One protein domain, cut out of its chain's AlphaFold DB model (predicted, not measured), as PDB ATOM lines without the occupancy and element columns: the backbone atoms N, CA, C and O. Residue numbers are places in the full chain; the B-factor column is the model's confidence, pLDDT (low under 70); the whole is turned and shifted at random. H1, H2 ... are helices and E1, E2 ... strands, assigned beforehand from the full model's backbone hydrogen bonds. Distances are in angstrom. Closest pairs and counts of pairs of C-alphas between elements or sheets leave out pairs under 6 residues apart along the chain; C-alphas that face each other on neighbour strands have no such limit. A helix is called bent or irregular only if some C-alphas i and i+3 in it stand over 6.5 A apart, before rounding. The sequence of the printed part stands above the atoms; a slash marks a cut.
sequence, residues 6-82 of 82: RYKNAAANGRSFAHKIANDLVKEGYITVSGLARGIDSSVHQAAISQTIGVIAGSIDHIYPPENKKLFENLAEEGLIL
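Overview. This is residues 6 to 82 of the 82 residues of the protein "DNA processing protein DprA" of Rickettsia philipii (strain 364D) (UniProt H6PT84). The short helix H2 sits in the middle of a row of three helices, between the long H1 and H3, with a tiny sheet of two parallel strands, E1 and E2, packed beside it. Near the end, residues 80 to 81 pair with E2. The printed part has 77 residues, with named elements in the order H1, E1, H2, E2, H3; the class is mostly helix. It is compact, with a radius of gyration of the C-alphas of 12.2 A and spans of 34 by 31 by 18 A.

Arrangement. Look first at E1, residues 32 to 34, and E2, residues 52 to 54: they are parallel at 16 degrees, with N 53 and O 32 2.8 A apart, within hydrogen-bond range. Residues 53 to 54 also pair, parallel, with residues 80 to 81. H2, residues 40 to 47, joins the strands in a strand-helix-strand unit, two parallel neighbours with a helix between, whose crossover is right-handed. H1, residues 6 to 27, touches H2, closest at the C-alphas of Arg 15 and Ile 40, 4.9 A; they run the same way at 37 degrees, only just a steep tilt. H3, residues 66 to 78, touches H2 at a steep tilt of 42 degrees, the same way, closest at the C-alphas of Gln 46 and Leu 71, 7.3 A. H1 and H3 are apart. Each O i to N i+4 pair is within hydrogen-bond range in H1 and H2; in H3, 7 of 9 are.

Along the chain. Find C-alpha 6 at (18.427, -18.684, -0.902); from there H1 runs 31.9 A to C-alpha 27. H2 spans 10.8 A. H3 runs 19.2 A to C-alpha 78 at (-15.638, -12.190, -8.153); it is irregular, with C-alphas 67 and 70 7.5 A apart.

Size, cuts and confidence. The two C-alphas farthest apart, those of Arg 6 and Glu 77, are 36.5 A apart. The printed part has no cut. The link from E2 to H3, 11 residues, is long; the others are tight. Look for pLDDT under 70 at residues 6 to 12, 36, 38 and 57 to 66.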
ATOM      1  N   ARG A   6      18.687 -20.091  -1.279       49.97
ATOM      2  CA  ARG A   6      18.427 -18.684  -0.902       49.97
ATOM      3  C   ARG A   6      17.361 -17.997  -1.767       49.97
ATOM      4  O   ARG A   6      16.556 -17.243  -1.238       49.97
ATOM      5  N   TYR A   7      17.315 -18.298  -3.066       51.44
ATOM      6  CA  TYR A   7      16.366 -17.677  -4.001       51.44
ATOM      7  C   TYR A   7      14.914 -18.115  -3.741       51.44
ATOM      8  O   TYR A   7      13.993 -17.309  -3.824       51.44
ATOM      9  N   LYS A   8      14.704 -19.379  -3.340       49.47
ATOM     10  CA  LYS A   8      13.375 -19.897  -2.974       49.47
ATOM     11  C   LYS A   8      12.838 -19.263  -1.690       49.47
ATOM     12  O   LYS A   8      11.658 -18.935  -1.633       49.47
ATOM     13  N   ASN A   9      13.704 -19.049  -0.696       51.78
ATOM     14  CA  ASN A   9      13.332 -18.373   0.550       51.78
ATOM     15  C   ASN A   9      13.042 -16.882   0.320       51.78
ATOM     16  O   ASN A   9      12.056 -16.369   0.837       51.78
ATOM     17  N   ALA A  10      13.826 -16.205  -0.527       56.59
ATOM     18  CA  ALA A  10      13.527 -14.836  -0.950       56.59
ATOM     19  C   ALA A  10      12.171 -14.744  -1.678       56.59
ATOM     20  O   ALA A  10      11.367 -13.867  -1.375       56.59
ATOM     21  N   ALA A  11      11.867 -15.702  -2.561       61.25
ATOM     22  CA  ALA A  11      10.574 -15.793  -3.243       61.25
ATOM     23  C   ALA A  11       9.402 -16.168  -2.311       61.25
ATOM     24  O   ALA A  11       8.253 -15.848  -2.607       61.25
ATOM     25  N   ALA A  12       9.644 -16.859  -1.192       69.69
ATOM     26  CA  ALA A  12       8.625 -17.102  -0.164       69.69
ATOM     27  C   ALA A  12       8.321 -15.826   0.634       69.69
ATOM     28  O   ALA A  12       7.159 -15.458   0.778       69.69
ATOM     29  N   ASN A  13       9.357 -15.097   1.056       77.44
ATOM     30  CA  ASN A  13       9.203 -13.833   1.776       77.44
ATOM     31  C   ASN A  13       8.535 -12.760   0.905       77.44
ATOM     32  O   ASN A  13       7.651 -12.050   1.377       77.44
ATOM     33  N   GLY A  14       8.909 -12.685  -0.378       78.06
ATOM     34  CA  GLY A  14       8.297 -11.772  -1.344       78.06
ATOM     35  C   GLY A  14       6.805 -12.035  -1.552       78.06
ATOM     36  O   GLY A  14       6.030 -11.089  -1.624       78.06
ATOM     37  N   ARG A  15       6.380 -13.306  -1.558       81.00
ATOM     38  CA  ARG A  15       4.959 -13.682  -1.638       81.00
ATOM     39  C   ARG A  15       4.167 -13.237  -0.414       81.00
ATOM     40  O   ARG A  15       3.136 -12.594  -0.570       81.00
ATOM     41  N   SER A  16       4.666 -13.518   0.791       81.94
ATOM     42  CA  SER A  16       4.002 -13.092   2.030       81.94
ATOM     43  C   SER A  16       3.921 -11.569   2.144       81.94
ATOM     44  O   SER A  16       2.914 -11.030   2.596       81.94
ATOM     45  N   PHE A  17       4.968 -10.866   1.710       84.88
ATOM     46  CA  PHE A  17       4.994  -9.408   1.709       84.88
ATOM     47  C   PHE A  17       4.006  -8.817   0.698       84.88
ATOM     48  O   PHE A  17       3.214  -7.951   1.060       84.88
ATOM     49  N   ALA A  18       3.989  -9.332  -0.533       83.94
ATOM     50  CA  ALA A  18       3.039  -8.912  -1.557       83.94
ATOM     51  C   ALA A  18       1.587  -9.184  -1.145       83.94
ATOM     52  O   ALA A  18       0.733  -8.325  -1.331       83.94
ATOM     53  N   HIS A  19       1.324 -10.332  -0.515       84.88
ATOM     54  CA  HIS A  19       0.012 -10.653   0.043       84.88
ATOM     55  C   HIS A  19      -0.416  -9.626   1.098       84.88
ATOM     56  O   HIS A  19      -1.550  -9.157   1.079       84.88
ATOM     57  N   LYS A  20       0.497  -9.241   1.999       87.31
ATOM     58  CA  LYS A  20       0.209  -8.247   3.037       87.31
ATOM     59  C   LYS A  20      -0.095  -6.872   2.439       87.31
ATOM     60  O   LYS A  20      -1.125  -6.302   2.770       87.31
ATOM     61  N   ILE A  21       0.752  -6.384   1.530       86.62
ATOM     62  CA  ILE A  21       0.530  -5.096   0.853       86.62
ATOM     63  C   ILE A  21      -0.801  -5.106   0.102       86.62
ATOM     64  O   ILE A  21      -1.570  -4.162   0.224       86.62
ATOM     65  N   ALA A  22      -1.085  -6.164  -0.659       86.25
ATOM     66  CA  ALA A  22      -2.328  -6.277  -1.412       86.25
ATOM     67  C   ALA A  22      -3.556  -6.244  -0.492       86.25
ATOM     68  O   ALA A  22      -4.507  -5.526  -0.776       86.25
ATOM     69  N   ASN A  23      -3.513  -6.955   0.637       86.94
ATOM     70  CA  ASN A  23      -4.589  -6.948   1.625       86.94
ATOM     71  C   ASN A  23      -4.795  -5.550   2.235       86.94
ATOM     72  O   ASN A  23      -5.925  -5.089   2.365       86.94
ATOM     73  N   ASP A  24      -3.702  -4.861   2.572       88.38
ATOM     74  CA  ASP A  24      -3.760  -3.509   3.129       88.38
ATOM     75  C   ASP A  24      -4.316  -2.507   2.095       88.38
ATOM     76  O   ASP A  24      -5.175  -1.701   2.434       88.38
ATOM     77  N   LEU A  25      -3.928  -2.606   0.819       86.69
ATOM     78  CA  LEU A  25      -4.466  -1.762  -0.258       86.69
ATOM     79  C   LEU A  25      -5.965  -1.989  -0.501       86.69
ATOM     80  O   LEU A  25      -6.716  -1.028  -0.655       86.69
ATOM     81  N   VAL A  26      -6.407  -3.245  -0.497       87.69
ATOM     82  CA  VAL A  26      -7.823  -3.617  -0.662       87.69
ATOM     83  C   VAL A  26      -8.676  -3.102   0.496       87.69
ATOM     84  O   VAL A  26      -9.781  -2.612   0.284       87.69
ATOM     85  N   LYS A  27      -8.161  -3.136   1.732       86.38
ATOM     86  CA  LYS A  27      -8.855  -2.548   2.894       86.38
ATOM     87  C   LYS A  27      -9.068  -1.045   2.760       86.38
ATOM     88  O   LYS A  27     -10.093  -0.542   3.203       86.38
ATOM     89  N   GLU A  28      -8.124  -0.356   2.132       88.94
ATOM     90  CA  GLU A  28      -8.219   1.074   1.830       88.94
ATOM     91  C   GLU A  28      -9.069   1.361   0.570       88.94
ATOM     92  O   GLU A  28      -9.220   2.514   0.173       88.94
ATOM     93  N   GLY A  29      -9.652   0.330  -0.058       86.19
ATOM     94  CA  GLY A  29     -10.558   0.446  -1.206       86.19
ATOM     95  C   GLY A  29      -9.868   0.513  -2.571       86.19
ATOM     96  O   GLY A  29     -10.505   0.896  -3.554       86.19
ATOM     97  N   TYR A  30      -8.581   0.166  -2.655       86.06
ATOM     98  CA  TYR A  30      -7.841   0.133  -3.917       86.06
ATOM     99  C   TYR A  30      -7.958  -1.223  -4.615       86.06
ATOM    100  O   TYR A  30      -7.924  -2.281  -3.992       86.06
ATOM    101  N   ILE A  31      -8.000  -1.182  -5.947       84.69
ATOM    102  CA  ILE A  31      -8.017  -2.371  -6.801       84.69
ATOM    103  C   ILE A  31      -6.582  -2.739  -7.187       84.69
ATOM    104  O   ILE A  31      -5.788  -1.885  -7.586       84.69
ATOM    105  N   THR A  32      -6.246  -4.021  -7.094       84.00
ATOM    106  CA  THR A  32      -4.923  -4.540  -7.481       84.00
ATOM    107  C   THR A  32      -4.928  -5.044  -8.924       84.00
ATOM    108  O   THR A  32      -5.927  -5.584  -9.376       84.00
ATOM    109  N   VAL A  33      -3.823  -4.898  -9.664       81.81
ATOM    110  CA  VAL A  33      -3.702  -5.401 -11.048       81.81
ATOM    111  C   VAL A  33      -2.447  -6.263 -11.166       81.81
ATOM    112  O   VAL A  33      -1.369  -5.820 -10.765       81.81
ATOM    113  N   SER A  34      -2.559  -7.493 -11.676       78.81
ATOM    114  CA  SER A  34      -1.410  -8.403 -11.822       78.81
ATOM    115  C   SER A  34      -1.599  -9.443 -12.936       78.81
ATOM    116  O   SER A  34      -2.686  -9.573 -13.486       78.81
ATOM    117  N   GLY A  35      -0.528 -10.142 -13.322       72.94
ATOM    118  CA  GLY A  35      -0.442 -10.920 -14.562       72.94
ATOM    119  C   GLY A  35      -0.906 -12.376 -14.477       72.94
ATOM    120  O   GLY A  35      -0.586 -13.164 -15.368       72.94
ATOM    121  N   LEU A  36      -1.563 -12.779 -13.378       66.62
ATOM    122  CA  LEU A  36      -1.940 -14.171 -13.064       66.62
ATOM    123  C   LEU A  36      -0.786 -15.199 -13.105       66.62
ATOM    124  O   LEU A  36      -1.016 -16.410 -12.993       66.62
ATOM    125  N   ALA A  37       0.469 -14.747 -13.190       70.75
ATOM    126  CA  ALA A  37       1.624 -15.623 -13.266       70.75
ATOM    127  C   ALA A  37       1.860 -16.367 -11.940       70.75
ATOM    128  O   ALA A  37       1.285 -16.082 -10.882       70.75
ATOM    129  N   ARG A  38       2.740 -17.371 -11.971       62.44
ATOM    130  CA  ARG A  38       3.044 -18.155 -10.772       62.44
ATOM    131  C   ARG A  38       3.881 -17.339  -9.788       62.44
ATOM    132  O   ARG A  38       4.962 -16.874 -10.132       62.44
ATOM    133  N   GLY A  39       3.452 -17.278  -8.528       72.81
ATOM    134  CA  GLY A  39       4.262 -16.723  -7.444       72.81
ATOM    135  C   GLY A  39       3.630 -15.500  -6.793       72.81
ATOM    136  O   GLY A  39       2.646 -15.651  -6.077       72.81
ATOM    137  N   ILE A  40       4.246 -14.328  -6.976       74.69
ATOM    138  CA  ILE A  40       3.823 -13.068  -6.340       74.69
ATOM    139  C   ILE A  40       2.415 -12.680  -6.801       74.69
ATOM    140  O   ILE A  40       1.567 -12.422  -5.952       74.69
ATOM    141  N   ASP A  41       2.145 -12.747  -8.104       76.56
ATOM    142  CA  ASP A  41       0.848 -12.423  -8.706       76.56
ATOM    143  C   ASP A  41      -0.273 -13.265  -8.087       76.56
ATOM    144  O   ASP A  41      -1.291 -12.739  -7.648       76.56
ATOM    145  N   SER A  42      -0.048 -14.577  -7.935       78.69
ATOM    146  CA  SER A  42      -1.017 -15.469  -7.289       78.69
ATOM    147  C   SER A  42      -1.289 -15.066  -5.833       78.69
ATOM    148  O   SER A  42      -2.427 -15.123  -5.380       78.69
ATOM    149  N   SER A  43      -0.260 -14.638  -5.094       82.12
ATOM    150  CA  SER A  43      -0.402 -14.187  -3.706       82.12
ATOM    151  C   SER A  43      -1.132 -12.847  -3.578       82.12
ATOM    152  O   SER A  43      -1.874 -12.674  -2.613       82.12
ATOM    153  N   VAL A  44      -0.958 -11.929  -4.535       82.38
ATOM    154  CA  VAL A  44      -1.698 -10.654  -4.608       82.38
ATOM    155  C   VAL A  44      -3.171 -10.918  -4.897       82.38
ATOM    156  O   VAL A  44      -4.030 -10.488  -4.136       82.38
ATOM    157  N   HIS A  45      -3.457 -11.706  -5.930       82.06
ATOM    158  CA  HIS A  45      -4.815 -12.086  -6.308       82.06
ATOM    159  C   HIS A  45      -5.555 -12.827  -5.185       82.06
ATOM    160  O   HIS A  45      -6.714 -12.537  -4.916       82.06
ATOM    161  N   GLN A  46      -4.877 -13.724  -4.463       82.06
ATOM    162  CA  GLN A  46      -5.454 -14.392  -3.289       82.06
ATOM    163  C   GLN A  46      -5.799 -13.428  -2.148       82.06
ATOM    164  O   GLN A  46      -6.757 -13.676  -1.423       82.06
ATOM    165  N   ALA A  47      -5.023 -12.357  -1.952       82.94
ATOM    166  CA  ALA A  47      -5.319 -11.348  -0.932       82.94
ATOM    167  C   ALA A  47      -6.495 -10.441  -1.318       82.94
ATOM    168  O   ALA A  47      -7.097  -9.821  -0.446       82.94
ATOM    169  N   ALA A  48      -6.775 -10.342  -2.619       83.06
ATOM    170  CA  ALA A  48      -7.585  -9.297  -3.222       83.06
ATOM    171  C   ALA A  48      -8.690  -9.858  -4.129       83.06
ATOM    172  O   ALA A  48      -9.054  -9.210  -5.099       83.06
ATOM    173  N   ILE A  49      -9.200 -11.062  -3.852       76.19
ATOM    174  CA  ILE A  49      -9.984 -11.856  -4.816       76.19
ATOM    175  C   ILE A  49     -11.208 -11.116  -5.392       76.19
ATOM    176  O   ILE A  49     -11.499 -11.259  -6.572       76.19
ATOM    177  N   SER A  50     -11.838 -10.253  -4.590       74.00
ATOM    178  CA  SER A  50     -12.994  -9.427  -4.963       74.00
ATOM    179  C   SER A  50     -12.638  -8.003  -5.423       74.00
ATOM    180  O   SER A  50     -13.511  -7.217  -5.781       74.00
ATOM    181  N   GLN A  51     -11.355  -7.631  -5.383       83.00
ATOM    182  CA  GLN A  51     -10.826  -6.308  -5.741       83.00
ATOM    183  C   GLN A  51      -9.484  -6.440  -6.479       83.00
ATOM    184  O   GLN A  51      -8.469  -5.814  -6.143       83.00
ATOM    185  N   THR A  52      -9.461  -7.294  -7.500       84.12
ATOM    186  CA  THR A  52      -8.268  -7.532  -8.307       84.12
ATOM    187  C   THR A  52      -8.599  -7.726  -9.781       84.12
ATOM    188  O   THR A  52      -9.657  -8.249 -10.133       84.12
ATOM    189  N   ILE A  53      -7.679  -7.292 -10.639       82.12
ATOM    190  CA  ILE A  53      -7.740  -7.435 -12.089       82.12
ATOM    191  C   ILE A  53      -6.571  -8.314 -12.531       82.12
ATOM    192  O   ILE A  53      -5.405  -7.962 -12.326       82.12
ATOM    193  N   GLY A  54      -6.877  -9.460 -13.132       81.75
ATOM    194  CA  GLY A  54      -5.898 -10.347 -13.755       81.75
ATOM    195  C   GLY A  54      -5.695  -9.986 -15.223       81.75
ATOM    196  O   GLY A  54      -6.647 -10.064 -15.983       81.75
ATOM    197  N   VAL A  55      -4.486  -9.612 -15.639       76.44
ATOM    198  CA  VAL A  55      -4.159  -9.326 -17.049       76.44
ATOM    199  C   VAL A  55      -3.395 -10.503 -17.639       76.44
ATOM    200  O   VAL A  55      -2.269 -10.782 -17.226       76.44
ATOM    201  N   ILE A  56      -3.969 -11.195 -18.617       74.00
ATOM    202  CA  ILE A  56      -3.333 -12.349 -19.257       74.00
ATOM    203  C   ILE A  56      -2.676 -11.899 -20.560       74.00
ATOM    204  O   ILE A  56      -3.324 -11.407 -21.474       74.00
ATOM    205  N   ALA A  57      -1.375 -12.143 -20.707       60.97
ATOM    206  CA  ALA A  57      -0.657 -11.865 -21.955       60.97
ATOM    207  C   ALA A  57      -0.881 -12.937 -23.057       60.97
ATOM    208  O   ALA A  57       0.009 -13.189 -23.866       60.97
ATOM    209  N   GLY A  58      -2.041 -13.603 -23.091       66.62
ATOM    210  CA  GLY A  58      -2.327 -14.736 -23.981       66.62
ATOM    211  C   GLY A  58      -3.823 -15.009 -24.148       66.62
ATOM    212  O   GLY A  58      -4.655 -14.216 -23.724       66.62
ATOM    213  N   SER A  59      -4.185 -16.128 -24.781       58.00
ATOM    214  CA  SER A  59      -5.594 -16.527 -24.901       58.00
ATOM    215  C   SER A  59      -6.173 -16.887 -23.535       58.00
ATOM    216  O   SER A  59      -5.574 -17.677 -22.804       58.00
ATOM    217  N   ILE A  60      -7.370 -16.378 -23.233       59.66
ATOM    218  CA  ILE A  60      -8.115 -16.689 -22.002       59.66
ATOM    219  C   ILE A  60      -8.355 -18.201 -21.816       59.66
ATOM    220  O   ILE A  60      -8.464 -18.688 -20.696       59.66
ATOM    221  N   ASP A  61      -8.338 -18.954 -22.922       56.38
ATOM    222  CA  ASP A  61      -8.492 -20.411 -22.958       56.38
ATOM    223  C   ASP A  61      -7.251 -21.195 -22.493       56.38
ATOM    224  O   ASP A  61      -7.332 -22.406 -22.277       56.38
ATOM    225  N   HIS A  62      -6.092 -20.545 -22.332       61.09
ATOM    226  CA  HIS A  62      -4.847 -21.207 -21.934       61.09
ATOM    227  C   HIS A  62      -4.421 -20.793 -20.521       61.09
ATOM    228  O   HIS A  62      -3.464 -20.046 -20.321       61.09
ATOM    229  N   ILE A  63      -5.135 -21.316 -19.519       63.94
ATOM    230  CA  ILE A  63      -4.823 -21.096 -18.102       63.94
ATOM    231  C   ILE A  63      -3.464 -21.732 -17.779       63.94
ATOM    232  O   ILE A  63      -3.343 -22.951 -17.627       63.94
ATOM    233  N   TYR A  64      -2.435 -20.897 -17.646       55.69
ATOM    234  CA  TYR A  64      -1.100 -21.317 -17.243       55.69
ATOM    235  C   TYR A  64      -0.606 -20.480 -16.057       55.69
ATOM    236  O   TYR A  64      -0.574 -19.254 -16.151       55.69
ATOM    237  N   PRO A  65      -0.154 -21.108 -14.956       61.59
ATOM    238  CA  PRO A  65      -0.066 -22.553 -14.711       61.59
ATOM    239  C   PRO A  65      -1.423 -23.193 -14.334       61.59
ATOM    240  O   PRO A  65      -2.247 -22.540 -13.693       61.59
ATOM    241  N   PRO A  66      -1.641 -24.494 -14.621       69.69
ATOM    242  CA  PRO A  66      -2.896 -25.198 -14.311       69.69
ATOM    243  C   PRO A  66      -3.208 -25.261 -12.806       69.69
ATOM    244  O   PRO A  66      -4.361 -25.389 -12.405       69.69
ATOM    245  N   GLU A  67      -2.187 -25.125 -11.960       72.50
ATOM    246  CA  GLU A  67      -2.305 -25.058 -10.497       72.50
ATOM    247  C   GLU A  67      -3.139 -23.853 -10.029       72.50
ATOM    248  O   GLU A  67      -3.801 -23.918  -8.995       72.50
ATOM    249  N   ASN A  68      -3.144 -22.771 -10.812       73.00
ATOM    250  CA  ASN A  68      -3.892 -21.552 -10.520       73.00
ATOM    251  C   ASN A  68      -5.308 -21.570 -11.104       73.00
ATOM    252  O   ASN A  68      -6.007 -20.569 -10.991       73.00
ATOM    253  N   LYS A  69      -5.774 -22.685 -11.685       75.31
ATOM    254  CA  LYS A  69      -7.102 -22.759 -12.311       75.31
ATOM    255  C   LYS A  69      -8.235 -22.362 -11.364       75.31
ATOM    256  O   LYS A  69      -9.077 -21.563 -11.738       75.31
ATOM    257  N   LYS A  70      -8.204 -22.828 -10.115       79.31
ATOM    258  CA  LYS A  70      -9.214 -22.442  -9.119       79.31
ATOM    259  C   LYS A  70      -9.156 -20.952  -8.762       79.31
ATOM    260  O   LYS A  70     -10.178 -20.323  -8.540       79.31
ATOM    261  N   LEU A  71      -7.950 -20.383  -8.701       76.00
ATOM    262  CA  LEU A  71      -7.777 -18.948  -8.462       76.00
ATOM    263  C   LEU A  71      -8.314 -18.134  -9.644       76.00
ATOM    264  O   LEU A  71      -8.930 -17.099  -9.437       76.00
ATOM    265  N   PHE A  72      -8.097 -18.627 -10.859       75.31
ATOM    266  CA  PHE A  72      -8.619 -18.043 -12.083       75.31
ATOM    267  C   PHE A  72     -10.148 -18.057 -12.119       75.31
ATOM    268  O   PHE A  72     -10.750 -17.028 -12.382       75.31
ATOM    269  N   GLU A  73     -10.765 -19.200 -11.809       79.19
ATOM    270  CA  GLU A  73     -12.225 -19.340 -11.697       79.19
ATOM    271  C   GLU A  73     -12.788 -18.344 -10.674       79.19
ATOM    272  O   GLU A  73     -13.685 -17.576 -11.001       79.19
ATOM    273  N   ASN A  74     -12.181 -18.258  -9.487       79.50
ATOM    274  CA  ASN A  74     -12.595 -17.288  -8.472       79.50
ATOM    275  C   ASN A  74     -12.433 -15.828  -8.939       79.50
ATOM    276  O   ASN A  74     -13.287 -14.999  -8.645       79.50
ATOM    277  N   LEU A  75     -11.359 -15.496  -9.666       78.38
ATOM    278  CA  LEU A  75     -11.190 -14.158 -10.245       78.38
ATOM    279  C   LEU A  75     -12.205 -13.863 -11.348       78.38
ATOM    280  O   LEU A  75     -12.597 -12.714 -11.508       78.38
ATOM    281  N   ALA A  76     -12.592 -14.869 -12.128       76.31
ATOM    282  CA  ALA A  76     -13.589 -14.718 -13.177       76.31
ATOM    283  C   ALA A  76     -14.998 -14.509 -12.596       76.31
ATOM    284  O   ALA A  76     -15.814 -13.838 -13.222       76.31
ATOM    285  N   GLU A  77     -15.278 -15.072 -11.417       78.56
ATOM    286  CA  GLU A  77     -16.561 -14.924 -10.723       78.56
ATOM    287  C   GLU A  77     -16.655 -13.638  -9.885       78.56
ATOM    288  O   GLU A  77     -17.688 -12.970  -9.916       78.56
ATOM    289  N   GLU A  78     -15.603 -13.285  -9.140       78.50
ATOM    290  CA  GLU A  78     -15.638 -12.190  -8.153       78.50
ATOM    291  C   GLU A  78     -14.805 -10.957  -8.537       78.50
ATOM    292  O   GLU A  78     -14.965  -9.893  -7.936       78.50
ATOM    293  N   GLY A  79     -13.907 -11.086  -9.514       75.44
ATOM    294  CA  GLY A  79     -12.983 -10.039  -9.942       75.44
ATOM    295  C   GLY A  79     -13.171  -9.649 -11.408       75.44
ATOM    296  O   GLY A  79     -14.271  -9.679 -11.958       75.44
ATOM    297  N   LEU A  80     -12.073  -9.246 -12.049       77.56
ATOM    298  CA  LEU A  80     -12.040  -8.960 -13.481       77.56
ATOM    299  C   LEU A  80     -10.801  -9.593 -14.113       77.56
ATOM    300  O   LEU A  80      -9.715  -9.568 -13.535       77.56
ATOM    301  N   ILE A  81     -10.952 -10.127 -15.321       76.50
ATOM    302  CA  ILE A  81      -9.849 -10.671 -16.114       76.50
ATOM    303  C   ILE A  81      -9.828  -9.962 -17.472       76.50
ATOM    304  O   ILE A  81     -10.882  -9.809 -18.093       76.50
ATOM    305  N   LEU A  82      -8.644  -9.510 -17.899       72.31
ATOM    306  CA  LEU A  82      -8.381  -8.794 -19.154       72.31
ATOM    307  C   LEU A  82      -7.380  -9.541 -20.034       72.31
ATOM    308  O   LEU A  82      -6.418 -10.123 -19.477       72.31
TER     309      LEU A  82